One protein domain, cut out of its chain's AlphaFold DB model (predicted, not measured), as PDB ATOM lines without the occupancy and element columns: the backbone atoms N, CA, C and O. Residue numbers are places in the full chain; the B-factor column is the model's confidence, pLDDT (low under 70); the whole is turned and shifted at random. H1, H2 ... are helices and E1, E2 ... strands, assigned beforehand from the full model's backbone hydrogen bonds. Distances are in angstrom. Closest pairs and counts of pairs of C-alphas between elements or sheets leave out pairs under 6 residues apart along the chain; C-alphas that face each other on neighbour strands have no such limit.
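What this domain is: This is residues 271 to 387 of the 389 residues of an uncharacterized protein of Mobiluncus porci (UniProt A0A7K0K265). A strongly twisted sheet of four strands has two helices, H1 and H4, side by side across one of its faces, over the E3 and E4 half. Over the other face is the short helix H3, on E4, while the little helix H2 only grazes the sheet; long stretches with no named element, residues 283 to 307 and residues 319 to 330, link H1 to H2 and H3 to H4. The printed part has 117 residues, with four named helices followed by four named strands, H1 H2 H3 H4 E1 E2 E3 E4. The sheet order is E1 - E2 - E3 - E4, all antiparallel; the class is mixed, helices and strands, with 54 residues, under half, in named elements. The whole is compact, with a radius of gyration of the C-alphas of 13.4 A, and spans 39 by 29 by 26 A.

Where its parts are: H1, residues 271 to 282, begins with C-alpha 271 at (31.496, 28.884, -31.588) and is 15.8 A long. H2, residues 308 to 311, and H3, residues 315 to 318, measure 5.0 A and 6.1 A. H4, residues 331 to 341, is 15.3 A long and ends with C-alpha 341 at (21.809, 27.611, -35.043). The strands are E1, residues 346 to 350, 13.8 A; E2, residues 357 to 361, 13.4 A; E3, residues 369 to 374, 16.6 A; and E4, residues 380 to 386, 18.0 A, ending with C-alpha 386 at (12.680, 33.680, -26.557).

How they stand to each other: E1 to E4 form a meander, each strand the antiparallel neighbour of the one before, and each successive pair is a hairpin. N 348 and O 359, 2.9 A, join E1 and E2 within hydrogen-bond range; N 360 and O 370, 2.8 A, do so for E2 and E3, and N 371 and O 384, 2.8 A, for E3 and E4. H1 is on the sheet at a height of 9.8 A, across the strands at 70 degrees to E4 on the local plane; its closest C-alphas to E4 are Val 276 and Cys 381, 7.3 A. H4, on the same face, has a height of 8.9 A and also runs across, at 67 degrees to E4 on the local plane; the C-alphas of Thr 333 and Val 385, 6.7 A apart, are their closest. H1 and H4 touch, closest at the C-alphas of Thr 274 and Leu 341, 6.6 A, with a shallow tilt of 31 degrees, opposite ways. H3 lies over E4 on the opposite face, at a height of 7.6 A; the C-alphas of Ala 317 and Ser 384 are closest, 5.6 A. H2 and H3 only just touch, with 3 pairs of C-alphas within 8 A, and only at the corner by their link. Every O i to N i+4 pair is within hydrogen-bond range in H1 and H4; H2 and H3 are too short for one.

The domain as a whole: The C-alphas of Pro 290 and Glu 312 are the farthest apart, 39.5 A. The printed part has no cut. The links H1 to H2, 25 residues, and H3 to H4, 12 residues, are long. The mean pLDDT of the printed part is 88.2; residues 352 to 355 are under 70.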
ATOM      1  N   PRO A 271      31.274  30.318 -31.763       86.56
ATOM      2  CA  PRO A 271      31.496  28.884 -31.588       86.56
ATOM      3  C   PRO A 271      31.132  28.345 -30.197       86.56
ATOM      4  O   PRO A 271      30.543  27.274 -30.119       86.56
ATOM      5  N   ASP A 272      31.412  29.076 -29.112       87.38
ATOM      6  CA  ASP A 272      31.097  28.612 -27.752       87.38
ATOM      7  C   ASP A 272      29.586  28.501 -27.518       87.38
ATOM      8  O   ASP A 272      29.114  27.473 -27.028       87.38
ATOM      9  N   VAL A 273      28.808  29.524 -27.902       92.00
ATOM     10  CA  VAL A 273      27.341  29.466 -27.755       92.00
ATOM     11  C   VAL A 273      26.728  28.411 -28.669       92.00
ATOM     12  O   VAL A 273      25.816  27.700 -28.248       92.00
ATOM     13  N   THR A 274      27.248  28.274 -29.893       92.50
ATOM     14  CA  THR A 274      26.831  27.245 -30.850       92.50
ATOM     15  C   THR A 274      27.042  25.869 -30.244       92.50
ATOM     16  O   THR A 274      26.110  25.072 -30.198       92.50
ATOM     17  N   TYR A 275      28.222  25.622 -29.681       92.50
ATOM     18  CA  TYR A 275      28.565  24.333 -29.100       92.50
ATOM     19  C   TYR A 275      27.732  23.987 -27.868       92.50
ATOM     20  O   TYR A 275      27.291  22.849 -27.717       92.50
ATOM     21  N   VAL A 276      27.453  24.965 -27.000       93.94
ATOM     22  CA  VAL A 276      26.547  24.774 -25.858       93.94
ATOM     23  C   VAL A 276      25.131  24.416 -26.324       93.94
ATOM     24  O   VAL A 276      24.528  23.487 -25.782       93.94
ATOM     25  N   MET A 277      24.608  25.091 -27.352       95.19
ATOM     26  CA  MET A 277      23.294  24.765 -27.921       95.19
ATOM     27  C   MET A 277      23.282  23.382 -28.580       95.19
ATOM     28  O   MET A 277      22.386  22.587 -28.307       95.19
ATOM     29  N   GLU A 278      24.282  23.058 -29.402       93.94
ATOM     30  CA  GLU A 278      24.415  21.744 -30.042       93.94
ATOM     31  C   GLU A 278      24.474  20.618 -29.010       93.94
ATOM     32  O   GLU A 278      23.792  19.604 -29.166       93.94
ATOM     33  N   ARG A 279      25.227  20.809 -27.921       94.00
ATOM     34  CA  ARG A 279      25.281  19.862 -26.804       94.00
ATOM     35  C   ARG A 279      23.913  19.646 -26.172       94.00
ATOM     36  O   ARG A 279      23.513  18.496 -25.991       94.00
ATOM     37  N   LEU A 280      23.182  20.722 -25.877       94.00
ATOM     38  CA  LEU A 280      21.842  20.625 -25.296       94.00
ATOM     39  C   LEU A 280      20.885  19.851 -26.219       94.00
ATOM     40  O   LEU A 280      20.174  18.959 -25.757       94.00
ATOM     41  N   LEU A 281      20.906  20.141 -27.524       93.56
ATOM     42  CA  LEU A 281      20.053  19.480 -28.520       93.56
ATOM     43  C   LEU A 281      20.437  18.008 -28.750       93.56
ATOM     44  O   LEU A 281      19.568  17.157 -28.949       93.56
ATOM     45  N   ALA A 282      21.731  17.684 -28.717       91.44
ATOM     46  CA  ALA A 282      22.240  16.340 -28.984       91.44
ATOM     47  C   ALA A 282      22.109  15.390 -27.785       91.44
ATOM     48  O   ALA A 282      22.059  14.173 -27.975       91.44
ATOM     49  N   ARG A 283      22.024  15.923 -26.560       89.50
ATOM     50  CA  ARG A 283      22.134  15.173 -25.297       89.50
ATOM     51  C   ARG A 283      21.274  13.907 -25.220       89.50
ATOM     52  O   ARG A 283      21.731  12.882 -24.724       89.50
ATOM     53  N   ASN A 284      20.056  13.952 -25.752       83.06
ATOM     54  CA  ASN A 284      19.089  12.855 -25.629       83.06
ATOM     55  C   ASN A 284      19.102  11.862 -26.797       83.06
ATOM     56  O   ASN A 284      18.484  10.803 -26.713       83.06
ATOM     57  N   SER A 285      19.797  12.187 -27.889       85.88
ATOM     58  CA  SER A 285      19.856  11.348 -29.091       85.88
ATOM     59  C   SER A 285      21.262  10.809 -29.344       85.88
ATOM     60  O   SER A 285      21.447   9.606 -29.534       85.88
ATOM     61  N   TYR A 286      22.257  11.691 -29.319       88.50
ATOM     62  CA  TYR A 286      23.652  11.385 -29.587       88.50
ATOM     63  C   TYR A 286      24.562  12.304 -28.753       88.50
ATOM     64  O   TYR A 286      25.178  13.224 -29.295       88.50
ATOM     65  N   PRO A 287      24.637  12.096 -27.425       87.88
ATOM     66  CA  PRO A 287      25.472  12.928 -26.573       87.88
ATOM     67  C   PRO A 287      26.949  12.782 -26.952       87.88
ATOM     68  O   PRO A 287      27.430  11.685 -27.252       87.88
ATOM     69  N   LEU A 288      27.688  13.891 -26.885       86.06
ATOM     70  CA  LEU A 288      29.129  13.939 -27.176       86.06
ATOM     71  C   LEU A 288      29.951  13.059 -26.223       86.06
ATOM     72  O   LEU A 288      30.988  12.514 -26.600       86.06
ATOM     73  N   SER A 289      29.455  12.882 -25.000       86.44
ATOM     74  CA  SER A 289      30.010  11.992 -23.988       86.44
ATOM     75  C   SER A 289      28.875  11.247 -23.285       86.44
ATOM     76  O   SER A 289      27.854  11.860 -22.990       86.44
ATOM     77  N   PRO A 290      29.041   9.966 -22.905       84.19
ATOM     78  CA  PRO A 290      28.054   9.261 -22.082       84.19
ATOM     79  C   PRO A 290      27.784   9.911 -20.717       84.19
ATOM     80  O   PRO A 290      26.838   9.520 -20.045       84.19
ATOM     81  N   SER A 291      28.646  10.836 -20.280       82.69
ATOM     82  CA  SER A 291      28.450  11.608 -19.046       82.69
ATOM     83  C   SER A 291      27.767  12.957 -19.285       82.69
ATOM     84  O   SER A 291      27.438  13.629 -18.312       82.69
ATOM     85  N   ASP A 292      27.546  13.366 -20.542       86.75
ATOM     86  CA  ASP A 292      26.894  14.635 -20.879       86.75
ATOM     87  C   ASP A 292      25.422  14.592 -20.458       86.75
ATOM     88  O   ASP A 292      24.569  14.024 -21.132       86.75
ATOM     89  N   SER A 293      25.147  15.151 -19.291       85.62
ATOM     90  CA  SER A 293      23.852  15.155 -18.614       85.62
ATOM     91  C   SER A 293      23.764  16.427 -17.789       85.62
ATOM     92  O   SER A 293      24.802  16.974 -17.417       85.62
ATOM     93  N   GLU A 294      22.552  16.897 -17.503       85.75
ATOM     94  CA  GLU A 294      22.384  18.143 -16.750       85.75
ATOM     95  C   GLU A 294      22.977  18.044 -15.336       85.75
ATOM     96  O   GLU A 294      23.604  18.989 -14.876       85.75
ATOM     97  N   ASP A 295      22.902  16.870 -14.705       81.50
ATOM     98  CA  ASP A 295      23.434  16.657 -13.352       81.50
ATOM     99  C   ASP A 295      24.966  16.710 -13.283       81.50
ATOM    100  O   ASP A 295      25.534  17.136 -12.280       81.50
ATOM    101  N   ASN A 296      25.654  16.242 -14.332       78.88
ATOM    102  CA  ASN A 296      27.119  16.171 -14.343       78.88
ATOM    103  C   ASN A 296      27.765  17.373 -15.041       78.88
ATOM    104  O   ASN A 296      28.867  17.773 -14.677       78.88
ATOM    105  N   TYR A 297      27.101  17.915 -16.061       84.31
ATOM    106  CA  TYR A 297      27.578  19.014 -16.895       84.31
ATOM    107  C   TYR A 297      26.396  19.936 -17.226       84.31
ATOM    108  O   TYR A 297      25.870  19.869 -18.346       84.31
ATOM    109  N   PRO A 298      25.951  20.761 -16.262       87.19
ATOM    110  CA  PRO A 298      24.782  21.606 -16.440       87.19
ATOM    111  C   PRO A 298      24.984  22.569 -17.607       87.19
ATOM    112  O   PRO A 298      26.042  23.185 -17.753       87.19
ATOM    113  N   LEU A 299      23.969  22.666 -18.461       92.81
ATOM    114  CA  LEU A 299      23.912  23.633 -19.555       92.81
ATOM    115  C   LEU A 299      22.817  24.667 -19.327       92.81
ATOM    116  O   LEU A 299      22.775  25.643 -20.067       92.81
ATOM    117  N   LEU A 300      21.946  24.486 -18.333       93.44
ATOM    118  CA  LEU A 300      20.963  25.478 -17.927       93.44
ATOM    119  C   LEU A 300      21.485  26.237 -16.711       93.44
ATOM    120  O   LEU A 300      22.059  25.672 -15.783       93.44
ATOM    121  N   CYS A 301      21.260  27.545 -16.697       92.62
ATOM    122  CA  CYS A 301      21.716  28.363 -15.583       92.62
ATOM    123  C   CYS A 301      20.911  28.053 -14.315       92.62
ATOM    124  O   CYS A 301      19.685  28.205 -14.284       92.62
ATOM    125  N   SER A 302      21.595  27.649 -13.242       84.56
ATOM    126  CA  SER A 302      20.980  27.407 -11.930       84.56
ATOM    127  C   SER A 302      20.327  28.682 -11.386       84.56
ATOM    128  O   SER A 302      19.152  28.662 -11.011       84.56
ATOM    129  N   GLU A 303      21.033  29.806 -11.465       79.75
ATOM    130  CA  GLU A 303      20.575  31.134 -11.062       79.75
ATOM    131  C   GLU A 303      20.529  32.060 -12.287       79.75
ATOM    132  O   GLU A 303      21.488  32.754 -12.611       79.75
ATOM    133  N   TRP A 304      19.410  32.045 -13.020       91.62
ATOM    134  CA  TRP A 304      19.204  32.949 -14.155       91.62
ATOM    135  C   TRP A 304      18.526  34.248 -13.712       91.62
ATOM    136  O   TRP A 304      17.387  34.232 -13.247       91.62
ATOM    137  N   SER A 305      19.219  35.374 -13.890       90.44
ATOM    138  CA  SER A 305      18.688  36.715 -13.629       90.44
ATOM    139  C   SER A 305      19.348  37.734 -14.568       90.44
ATOM    140  O   SER A 305      20.323  38.380 -14.180       90.44
ATOM    141  N   PRO A 306      18.859  37.885 -15.811       88.94
ATOM    142  CA  PRO A 306      19.477  38.778 -16.778       88.94
ATOM    143  C   PRO A 306      19.324  40.250 -16.365       88.94
ATOM    144  O   PRO A 306      18.338  40.603 -15.710       88.94
ATOM    145  N   PRO A 307      20.245  41.130 -16.794       85.81
ATOM    146  CA  PRO A 307      20.126  42.566 -16.587       85.81
ATOM    147  C   PRO A 307      18.821  43.134 -17.161       85.81
ATOM    148  O   PRO A 307      18.281  42.631 -18.157       85.81
ATOM    149  N   ALA A 308      18.330  44.221 -16.557       84.88
ATOM    150  CA  ALA A 308      17.082  44.870 -16.958       84.88
ATOM    151  C   ALA A 308      17.098  45.270 -18.444       84.88
ATOM    152  O   ALA A 308      16.084  45.170 -19.130       84.88
ATOM    153  N   GLU A 309      18.272  45.621 -18.954       81.19
ATOM    154  CA  GLU A 309      18.569  46.017 -20.327       81.19
ATOM    155  C   GLU A 309      18.242  44.930 -21.360       81.19
ATOM    156  O   GLU A 309      17.836  45.240 -22.482       81.19
ATOM    157  N   PHE A 310      18.381  43.649 -21.001       81.50
ATOM    158  CA  PHE A 310      17.919  42.546 -21.849       81.50
ATOM    159  C   PHE A 310      16.401  42.402 -21.805       81.50
ATOM    160  O   PHE A 310      15.769  42.173 -22.840       81.50
ATOM    161  N   THR A 311      15.817  42.566 -20.620       84.62
ATOM    162  CA  THR A 311      14.381  42.360 -20.401       84.62
ATOM    163  C   THR A 311      13.509  43.533 -20.852       84.62
ATOM    164  O   THR A 311      12.324  43.338 -21.100       84.62
ATOM    165  N   GLU A 312      14.074  44.731 -21.034       82.38
ATOM    166  CA  GLU A 312      13.347  45.927 -21.489       82.38
ATOM    167  C   GLU A 312      12.678  45.694 -22.851       82.38
ATOM    168  O   GLU A 312      11.508  46.023 -23.050       82.38
ATOM    169  N   PHE A 313      13.410  45.076 -23.782       76.19
ATOM    170  CA  PHE A 313      12.934  44.814 -25.142       76.19
ATOM    171  C   PHE A 313      12.407  43.392 -25.332       76.19
ATOM    172  O   PHE A 313      11.668  43.141 -26.282       76.19
ATOM    173  N   SER A 314      12.757  42.472 -24.431       83.75
ATOM    174  CA  SER A 314      12.237  41.107 -24.426       83.75
ATOM    175  C   SER A 314      11.958  40.659 -22.988       83.75
ATOM    176  O   SER A 314      12.787  39.994 -22.372       83.75
ATOM    177  N   PRO A 315      10.788  41.009 -22.415       87.06
ATOM    178  CA  PRO A 315      10.457  40.659 -21.029       87.06
ATOM    179  C   PRO A 315      10.542  39.153 -20.748       87.06
ATOM    180  O   PRO A 315      10.940  38.743 -19.657       87.06
ATOM    181  N   ARG A 316      10.247  38.332 -21.767       90.62
ATOM    182  CA  ARG A 316      10.351  36.868 -21.709       90.62
ATOM    183  C   ARG A 316      11.785  36.365 -21.532       90.62
ATOM    184  O   ARG A 316      11.958  35.239 -21.103       90.62
ATOM    185  N   ALA A 317      12.811  37.187 -21.760       91.00
ATOM    186  CA  ALA A 317      14.199  36.818 -21.477       91.00
ATOM    187  C   ALA A 317      14.445  36.519 -19.987       91.00
ATOM    188  O   ALA A 317      15.411  35.841 -19.653       91.00
ATOM    189  N   SER A 318      13.582  37.010 -19.089       91.81
ATOM    190  CA  SER A 318      13.611  36.660 -17.662       91.81
ATOM    191  C   SER A 318      13.012  35.282 -17.351       91.81
ATOM    192  O   SER A 318      13.233  34.757 -16.261       91.81
ATOM    193  N   GLU A 319      12.281  34.674 -18.292       93.50
ATOM    194  CA  GLU A 319      11.718  33.331 -18.144       93.50
ATOM    195  C   GLU A 319      12.866  32.324 -18.206       93.50
ATOM    196  O   GLU A 319      13.430  32.063 -19.272       93.50
ATOM    197  N   LYS A 320      13.247  31.800 -17.039       93.44
ATOM    198  CA  LYS A 320      14.291  30.786 -16.920       93.44
ATOM    199  C   LYS A 320      13.919  29.554 -17.745       93.44
ATOM    200  O   LYS A 320      12.821  29.018 -17.606       93.44
ATOM    201  N   LEU A 321      14.866  29.086 -18.548       94.19
ATOM    202  CA  LEU A 321      14.760  27.826 -19.261       94.19
ATOM    203  C   LEU A 321      14.737  26.662 -18.261       94.19
ATOM    204  O   LEU A 321      15.538  26.612 -17.325       94.19
ATOM    205  N   THR A 322      13.830  25.716 -18.475       90.88
ATOM    206  CA  THR A 322      13.672  24.523 -17.640       90.88
ATOM    207  C   THR A 322      13.593  23.275 -18.503       90.88
ATOM    208  O   THR A 322      13.087  23.327 -19.622       90.88
ATOM    209  N   LEU A 323      14.053  22.152 -17.959       90.69
ATOM    210  CA  LEU A 323      13.795  20.833 -18.530       90.69
ATOM    211  C   LEU A 323      12.456  20.293 -18.014       90.69
ATOM    212  O   LEU A 323      12.016  20.647 -16.917       90.69
ATOM    213  N   ASP A 324      11.818  19.436 -18.801       88.25
ATOM    214  CA  ASP A 324      10.651  18.663 -18.396       88.25
ATOM    215  C   ASP A 324      11.024  17.536 -17.409       88.25
ATOM    216  O   ASP A 324      12.190  17.322 -17.068       88.25
ATOM    217  N   GLU A 325      10.026  16.768 -16.961       85.12
ATOM    218  CA  GLU A 325      10.219  15.635 -16.039       85.12
ATOM    219  C   GLU A 325      11.140  14.530 -16.591       85.12
ATOM    220  O   GLU A 325      11.581  13.656 -15.846       85.12
ATOM    221  N   LYS A 326      11.422  14.540 -17.897       83.81
ATOM    222  CA  LYS A 326      12.304  13.590 -18.582       83.81
ATOM    223  C   LYS A 326      13.690  14.178 -18.856       83.81
ATOM    224  O   LYS A 326      14.497  13.508 -19.498       83.81
ATOM    225  N   GLY A 327      13.974  15.398 -18.395       84.50
ATOM    226  CA  GLY A 327      15.244  16.077 -18.645       84.50
ATOM    227  C   GLY A 327      15.372  16.631 -20.069       84.50
ATOM    228  O   GLY A 327      16.489  16.799 -20.564       84.50
ATOM    229  N   LEU A 328      14.255  16.885 -20.756       87.25
ATOM    230  CA  LEU A 328      14.214  17.398 -22.126       87.25
ATOM    231  C   LEU A 328      13.767  18.862 -22.143       87.25
ATOM    232  O   LEU A 328      12.933  19.274 -21.344       87.25
ATOM    233  N   ILE A 329      14.279  19.646 -23.089       92.25
ATOM    234  CA  ILE A 329      13.622  20.906 -23.459       92.25
ATOM    235  C   ILE A 329      12.343  20.603 -24.246       92.25
ATOM    236  O   ILE A 329      12.273  19.588 -24.942       92.25
ATOM    237  N   ASP A 330      11.343  21.476 -24.152       92.62
ATOM    238  CA  ASP A 330      10.108  21.321 -24.917       92.62
ATOM    239  C   ASP A 330      10.335  21.504 -26.431       92.62
ATOM    240  O   ASP A 330      11.305  22.131 -26.872       92.62
ATOM    241  N   ASP A 331       9.415  20.969 -27.238       92.31
ATOM    242  CA  ASP A 331       9.522  20.955 -28.704       92.31
ATOM    243  C   ASP A 331       9.627  22.362 -29.321       92.31
ATOM    244  O   ASP A 331      10.297  22.546 -30.344       92.31
ATOM    245  N   ALA A 332       8.977  23.366 -28.723       92.88
ATOM    246  CA  ALA A 332       8.976  24.730 -29.246       92.88
ATOM    247  C   ALA A 332      10.313  25.434 -28.957       92.88
ATOM    248  O   ALA A 332      10.902  26.052 -29.857       92.88
ATOM    249  N   THR A 333      10.861  25.236 -27.755       94.88
ATOM    250  CA  THR A 333      12.224  25.654 -27.411       94.88
ATOM    251  C   THR A 333      13.261  24.954 -28.288       94.88
ATOM    252  O   THR A 333      14.150  25.618 -28.826       94.88
ATOM    253  N   PHE A 334      13.136  23.637 -28.495       94.62
ATOM    254  CA  PHE A 334      14.028  22.871 -29.371       94.62
ATOM    255  C   PHE A 334      14.048  23.456 -30.787       94.62
ATOM    256  O   PHE A 334      15.113  23.784 -31.314       94.62
ATOM    257  N   ALA A 335      12.868  23.660 -31.384       94.69
ATOM    258  CA  ALA A 335      12.743  24.238 -32.720       94.69
ATOM    259  C   ALA A 335      13.316  25.665 -32.795       94.69
ATOM    260  O   ALA A 335      13.906  26.057 -33.805       94.69
ATOM    261  N   THR A 336      13.174  26.444 -31.721       95.44
ATOM    262  CA  THR A 336      13.712  27.804 -31.640       95.44
ATOM    263  C   THR A 336      15.238  27.816 -31.583       95.44
ATOM    264  O   THR A 336      15.860  28.573 -32.330       95.44
ATOM    265  N   LEU A 337      15.851  26.966 -30.757       95.50
ATOM    266  CA  LEU A 337      17.308  26.820 -30.687       95.50
ATOM    267  C   LEU A 337      17.890  26.334 -32.015       95.50
ATOM    268  O   LEU A 337      18.865  26.906 -32.500       95.50
ATOM    269  N   GLN A 338      17.255  25.342 -32.644       95.06
ATOM    270  CA  GLN A 338      17.670  24.857 -33.959       95.06
ATOM    271  C   GLN A 338      17.637  25.979 -35.006       95.06
ATOM    272  O   GLN A 338      18.584  26.157 -35.766       95.06
ATOM    273  N   LYS A 339      16.583  26.796 -35.003       94.12
ATOM    274  CA  LYS A 339      16.486  27.941 -35.907       94.12
ATOM    275  C   LYS A 339      17.577  28.985 -35.665       94.12
ATOM    276  O   LYS A 339      18.059  29.570 -36.624       94.12
ATOM    277  N   ILE A 340      17.953  29.241 -34.409       95.00
ATOM    278  CA  ILE A 340      19.059  30.158 -34.094       95.00
ATOM    279  C   ILE A 340      20.377  29.602 -34.653       95.00
ATOM    280  O   ILE A 340      21.135  30.364 -35.247       95.00
ATOM    281  N   LEU A 341      20.621  28.294 -34.513       93.94
ATOM    282  CA  LEU A 341      21.809  27.611 -35.043       93.94
ATOM    283  C   LEU A 341      21.910  27.641 -36.572       93.94
ATOM    284  O   LEU A 341      23.009  27.711 -37.113       93.94
ATOM    285  N   GLU A 342      20.778  27.593 -37.271       93.25
ATOM    286  CA  GLU A 342      20.723  27.648 -38.738       93.25
ATOM    287  C   GLU A 342      20.913  29.073 -39.303       93.25
ATOM    288  O   GLU A 342      21.046  29.249 -40.517       93.25
ATOM    289  N   SER A 343      20.939  30.088 -38.437       89.88
ATOM    290  CA  SER A 343      21.025  31.502 -38.801       89.88
ATOM    291  C   SER A 343      22.435  32.091 -38.630       89.88
ATOM    292  O   SER A 343      23.308  31.519 -37.985       89.88
ATOM    293  N   ASP A 344      22.662  33.288 -39.184       89.56
ATOM    294  CA  ASP A 344      23.888  34.066 -38.953       89.56
ATOM    295  C   ASP A 344      23.870  34.663 -37.531       89.56
ATOM    296  O   ASP A 344      23.313  35.742 -37.295       89.56
ATOM    297  N   ILE A 345      24.391  33.904 -36.560       91.06
ATOM    298  CA  ILE A 345      24.366  34.263 -35.137       91.06
ATOM    299  C   ILE A 345      25.254  35.478 -34.874       91.06
ATOM    300  O   ILE A 345      26.465  35.462 -35.100       91.06
ATOM    301  N   LYS A 346      24.660  36.493 -34.250       90.88
ATOM    302  CA  LYS A 346      25.366  37.623 -33.656       90.88
ATOM    303  C   LYS A 346      25.231  37.588 -32.146       90.88
ATOM    304  O   LYS A 346      24.172  37.253 -31.614       90.88
ATOM    305  N   LEU A 347      26.306  37.972 -31.467       90.94
ATOM    306  CA  LEU A 347      26.313  38.114 -30.018       90.94
ATOM    307  C   LEU A 347      26.124  39.570 -29.614       90.94
ATOM    308  O   LEU A 347      26.735  40.471 -30.184       90.94
ATOM    309  N   TYR A 348      25.316  39.783 -28.584       88.25
ATOM    310  CA  TYR A 348      25.050  41.087 -27.991       88.25
ATOM    311  C   TYR A 348      25.277  41.032 -26.479       88.25
ATOM    312  O   TYR A 348      24.872  40.067 -25.833       88.25
ATOM    313  N   THR A 349      25.883  42.080 -25.916       86.56
ATOM    314  CA  THR A 349      26.112  42.244 -24.465       86.56
ATOM    315  C   THR A 349      25.712  43.641 -24.001       86.56
ATOM    316  O   THR A 349      25.592  44.558 -24.822       86.56
ATOM    317  N   VAL A 350      25.534  43.815 -22.692       80.50
ATOM    318  CA  VAL A 350      25.398  45.131 -22.062       80.50
ATOM    319  C   VAL A 350      26.727  45.881 -22.160       80.50
ATOM    320  O   VAL A 350      27.814  45.336 -21.958       80.50
ATOM    321  N   LYS A 351      26.657  47.155 -22.547       74.75
ATOM    322  CA  LYS A 351      27.838  47.992 -22.778       74.75
ATOM    323  C   LYS A 351      28.727  48.093 -21.528       74.75
ATOM    324  O   LYS A 351      28.245  48.435 -20.457       74.75
ATOM    325  N   ASN A 352      30.042  47.941 -21.721       67.31
ATOM    326  CA  ASN A 352      31.084  47.998 -20.680       67.31
ATOM    327  C   ASN A 352      31.015  46.886 -19.621       67.31
ATOM    328  O   ASN A 352      31.772  46.941 -18.654       67.31
ATOM    329  N   GLU A 353      30.174  45.872 -19.811       67.50
ATOM    330  CA  GLU A 353      30.219  44.654 -19.014       67.50
ATOM    331  C   GLU A 353      30.939  43.579 -19.821       67.50
ATOM    332  O   GLU A 353      30.544  43.236 -20.941       67.50
ATOM    333  N   TYR A 354      32.048  43.081 -19.268       61.44
ATOM    334  CA  TYR A 354      32.689  41.894 -19.816       61.44
ATOM    335  C   TYR A 354      31.672  40.758 -19.770       61.44
ATOM    336  O   TYR A 354      31.028  40.623 -18.729       61.44
ATOM    337  N   PRO A 355      31.447  40.009 -20.868       67.50
ATOM    338  CA  PRO A 355      30.140  39.422 -21.112       67.50
ATOM    339  C   PRO A 355      29.872  38.232 -20.192       67.50
ATOM    340  O   PRO A 355      30.071  37.075 -20.558       67.50
ATOM    341  N   MET A 356      29.392  38.541 -18.992       81.88
ATOM    342  CA  MET A 356      28.699  37.604 -18.127       81.88
ATOM    343  C   MET A 356      27.345  37.277 -18.738       81.88
ATOM    344  O   MET A 356      26.936  36.134 -18.690       81.88
ATOM    345  N   TYR A 357      26.677  38.248 -19.362       88.31
ATOM    346  CA  TYR A 357      25.356  38.076 -19.954       88.31
ATOM    347  C   TYR A 357      25.407  38.306 -21.457       88.31
ATOM    348  O   TYR A 357      25.861  39.349 -21.931       88.31
ATOM    349  N   LEU A 358      24.922  37.330 -22.215       91.25
ATOM    350  CA  LEU A 358      24.975  37.343 -23.671       91.25
ATOM    351  C   LEU A 358      23.622  37.033 -24.267       91.25
ATOM    352  O   LEU A 358      22.863  36.222 -23.746       91.25
ATOM    353  N   ARG A 359      23.366  37.636 -25.419       92.69
ATOM    354  CA  ARG A 359      22.249  37.287 -26.283       92.69
ATOM    355  C   ARG A 359      22.774  36.861 -27.644       92.69
ATOM    356  O   ARG A 359      23.448  37.647 -28.305       92.69
ATOM    357  N   ALA A 360      22.405  35.663 -28.074       93.44
ATOM    358  CA  ALA A 360      22.603  35.159 -29.424       93.44
ATOM    359  C   ALA A 360      21.329  35.381 -30.252       93.44
ATOM    360  O   ALA A 360      20.244  34.929 -29.873       93.44
ATOM    361  N   SER A 361      21.440  36.102 -31.367       91.94
ATOM    362  CA  SER A 361      20.328  36.345 -32.294       91.94
ATOM    363  C   SER A 361      20.840  36.786 -33.667       91.94
ATOM    364  O   SER A 361      21.947  37.295 -33.781       91.94
ATOM    365  N   GLU A 362      20.008  36.681 -34.703       90.25
ATOM    366  CA  GLU A 362      20.267  37.276 -36.024       90.25
ATOM    367  C   GLU A 362      20.425  38.803 -35.976       90.25
ATOM    368  O   GLU A 362      21.038  39.420 -36.852       90.25
ATOM    369  N   SER A 363      19.770  39.458 -35.011       86.62
ATOM    370  CA  SER A 363      19.756  40.914 -34.912       86.62
ATOM    371  C   SER A 363      19.402  41.383 -33.507       86.62
ATOM    372  O   SER A 363      18.543  40.811 -32.842       86.62
ATOM    373  N   GLN A 364      19.977  42.517 -33.107       82.00
ATOM    374  CA  GLN A 364      19.771  43.160 -31.807       82.00
ATOM    375  C   GLN A 364      18.294  43.364 -31.434       82.00
ATOM    376  O   GLN A 364      17.952  43.385 -30.257       82.00
ATOM    377  N   LEU A 365      17.405  43.553 -32.409       80.19
ATOM    378  CA  LEU A 365      15.989  43.847 -32.160       80.19
ATOM    379  C   LEU A 365      15.055  42.698 -32.541       80.19
ATOM    380  O   LEU A 365      13.841  42.858 -32.447       80.19
ATOM    381  N   LYS A 366      15.585  41.561 -33.007       80.94
ATOM    382  CA  LYS A 366      14.755  40.473 -33.530       80.94
ATOM    383  C   LYS A 366      14.706  39.284 -32.587       80.94
ATOM    384  O   LYS A 366      15.702  38.884 -31.999       80.94
ATOM    385  N   GLU A 367      13.523  38.702 -32.506       86.44
ATOM    386  CA  GLU A 367      13.316  37.346 -32.015       86.44
ATOM    387  C   GLU A 367      13.300  36.382 -33.224       86.44
ATOM    388  O   GLU A 367      12.901  36.778 -34.332       86.44
ATOM    389  N   PRO A 368      13.749  35.128 -33.060       93.00
ATOM    390  CA  PRO A 368      14.081  34.484 -31.790       93.00
ATOM    391  C   PRO A 368      15.446  34.900 -31.219       93.00
ATOM    392  O   PRO A 368      16.264  35.539 -31.890       93.00
ATOM    393  N   SER A 369      15.675  34.604 -29.943       94.00
ATOM    394  CA  SER A 369      16.934  34.879 -29.241       94.00
ATOM    395  C   SER A 369      17.193  33.844 -28.154       94.00
ATOM    396  O   SER A 369      16.261  33.435 -27.470       94.00
ATOM    397  N   ALA A 370      18.451  33.465 -27.963       95.69
ATOM    398  CA  ALA A 370      18.888  32.659 -26.828       95.69
ATOM    399  C   ALA A 370      19.797  33.503 -25.936       95.69
ATOM    400  O   ALA A 370      20.629  34.267 -26.430       95.69
ATOM    401  N   TYR A 371      19.616  33.385 -24.628       94.81
ATOM    402  CA  TYR A 371      20.336  34.160 -23.635       94.81
ATOM    403  C   TYR A 371      21.229  33.246 -22.813       94.81
ATOM    404  O   TYR A 371      20.799  32.175 -22.390       94.81
ATOM    405  N   PHE A 372      22.459  33.684 -22.583       94.44
ATOM    406  CA  PHE A 372      23.495  32.903 -21.924       94.44
ATOM    407  C   PHE A 372      24.065  33.668 -20.741       94.44
ATOM    408  O   PHE A 372      24.122  34.903 -20.760       94.44
ATOM    409  N   PHE A 373      24.517  32.915 -19.743       91.69
ATOM    410  CA  PHE A 373      25.318  33.423 -18.643       91.69
ATOM    411  C   PHE A 373      26.666  32.713 -18.604       91.69
ATOM    412  O   PHE A 373      26.729  31.493 -18.770       91.69
ATOM    413  N   ARG A 374      27.728  33.475 -18.355       88.06
ATOM    414  CA  ARG A 374      29.034  32.938 -18.005       88.06
ATOM    415  C   ARG A 374      29.314  33.167 -16.528       88.06
ATOM    416  O   ARG A 374      29.379  34.316 -16.090       88.06
ATOM    417  N   ASP A 375      29.523  32.079 -15.798       83.50
ATOM    418  CA  ASP A 375      29.824  32.124 -14.372       83.50
ATOM    419  C   ASP A 375      31.312  32.438 -14.115       83.50
ATOM    420  O   ASP A 375      32.157  32.442 -15.016       83.50
ATOM    421  N   LYS A 376      31.646  32.722 -12.856       77.81
ATOM    422  CA  LYS A 376      32.989  33.066 -12.372       77.81
ATOM    423  C   LYS A 376      34.003  31.947 -12.572       77.81
ATOM    424  O   LYS A 376      35.192  32.228 -12.693       77.81
ATOM    425  N   ASP A 377      33.552  30.695 -12.580       77.25
ATOM    426  CA  ASP A 377      34.402  29.544 -12.882       77.25
ATOM    427  C   ASP A 377      34.674  29.389 -14.389       77.25
ATOM    428  O   ASP A 377      35.454  28.532 -14.785       77.25
ATOM    429  N   GLY A 378      34.073  30.246 -15.222       80.38
ATOM    430  CA  GLY A 378      34.227  30.275 -16.668       80.38
ATOM    431  C   GLY A 378      33.216  29.419 -17.425       80.38
ATOM    432  O   GLY A 378      33.212  29.503 -18.658       80.38
ATOM    433  N   SER A 379      32.369  28.651 -16.728       84.62
ATOM    434  CA  SER A 379      31.305  27.844 -17.327       84.62
ATOM    435  C   SER A 379      30.270  28.720 -18.035       84.62
ATOM    436  O   SER A 379      30.000  29.850 -17.629       84.62
ATOM    437  N   LEU A 380      29.720  28.210 -19.137       90.75
ATOM    438  CA  LEU A 380      28.719  28.889 -19.957       90.75
ATOM    439  C   LEU A 380      27.421  28.082 -19.926       90.75
ATOM    440  O   LEU A 380      27.427  26.894 -20.247       90.75
ATOM    441  N   CYS A 381      26.315  28.735 -19.583       93.75
ATOM    442  CA  CYS A 381      24.990  28.125 -19.513       93.75
ATOM    443  C   CYS A 381      23.953  28.949 -20.284       93.75
ATOM    444  O   CYS A 381      24.123  30.148 -20.516       93.75
ATOM    445  N   ILE A 382      22.861  28.300 -20.678       96.38
ATOM    446  CA  ILE A 382      21.681  28.893 -21.303       96.38
ATOM    447  C   ILE A 382      20.704  29.280 -20.197       96.38
ATOM    448  O   ILE A 382      20.264  28.460 -19.392       96.38
ATOM    449  N   GLY A 383      20.364  30.558 -20.167       95.62
ATOM    450  CA  GLY A 383      19.449  31.133 -19.201       95.62
ATOM    451  C   GLY A 383      17.998  31.115 -19.656       95.62
ATOM    452  O   GLY A 383      17.114  30.733 -18.897       95.62
ATOM    453  N   SER A 384      17.751  31.530 -20.898       95.81
ATOM    454  CA  SER A 384      16.408  31.674 -21.464       95.81
ATOM    455  C   SER A 384      16.438  31.570 -22.985       95.81
ATOM    456  O   SER A 384      17.450  31.875 -23.624       95.81
ATOM    457  N   VAL A 385      15.312  31.178 -23.571       95.81
ATOM    458  CA  VAL A 385      15.092  31.167 -25.018       95.81
ATOM    459  C   VAL A 385      13.788  31.896 -25.292       95.81
ATOM    460  O   VAL A 385      12.745  31.555 -24.740       95.81
ATOM    461  N   VAL A 386      13.848  32.908 -26.151       93.75
ATOM    462  CA  VAL A 386      12.680  33.680 -26.557       93.75
ATOM    463  C   VAL A 386      12.345  33.376 -28.005       93.75
ATOM    464  O   VAL A 386      13.151  33.563 -28.920       93.75
ATOM    465  N   GLU A 387      11.125  32.898 -28.194       90.00
ATOM    466  CA  GLU A 387      10.574  32.473 -29.472       90.00
ATOM    467  C   GLU A 387      10.153  33.663 -30.333       90.00
ATOM    468  O   GLU A 387       9.866  34.757 -29.848       90.00
TER     469      GLU A 387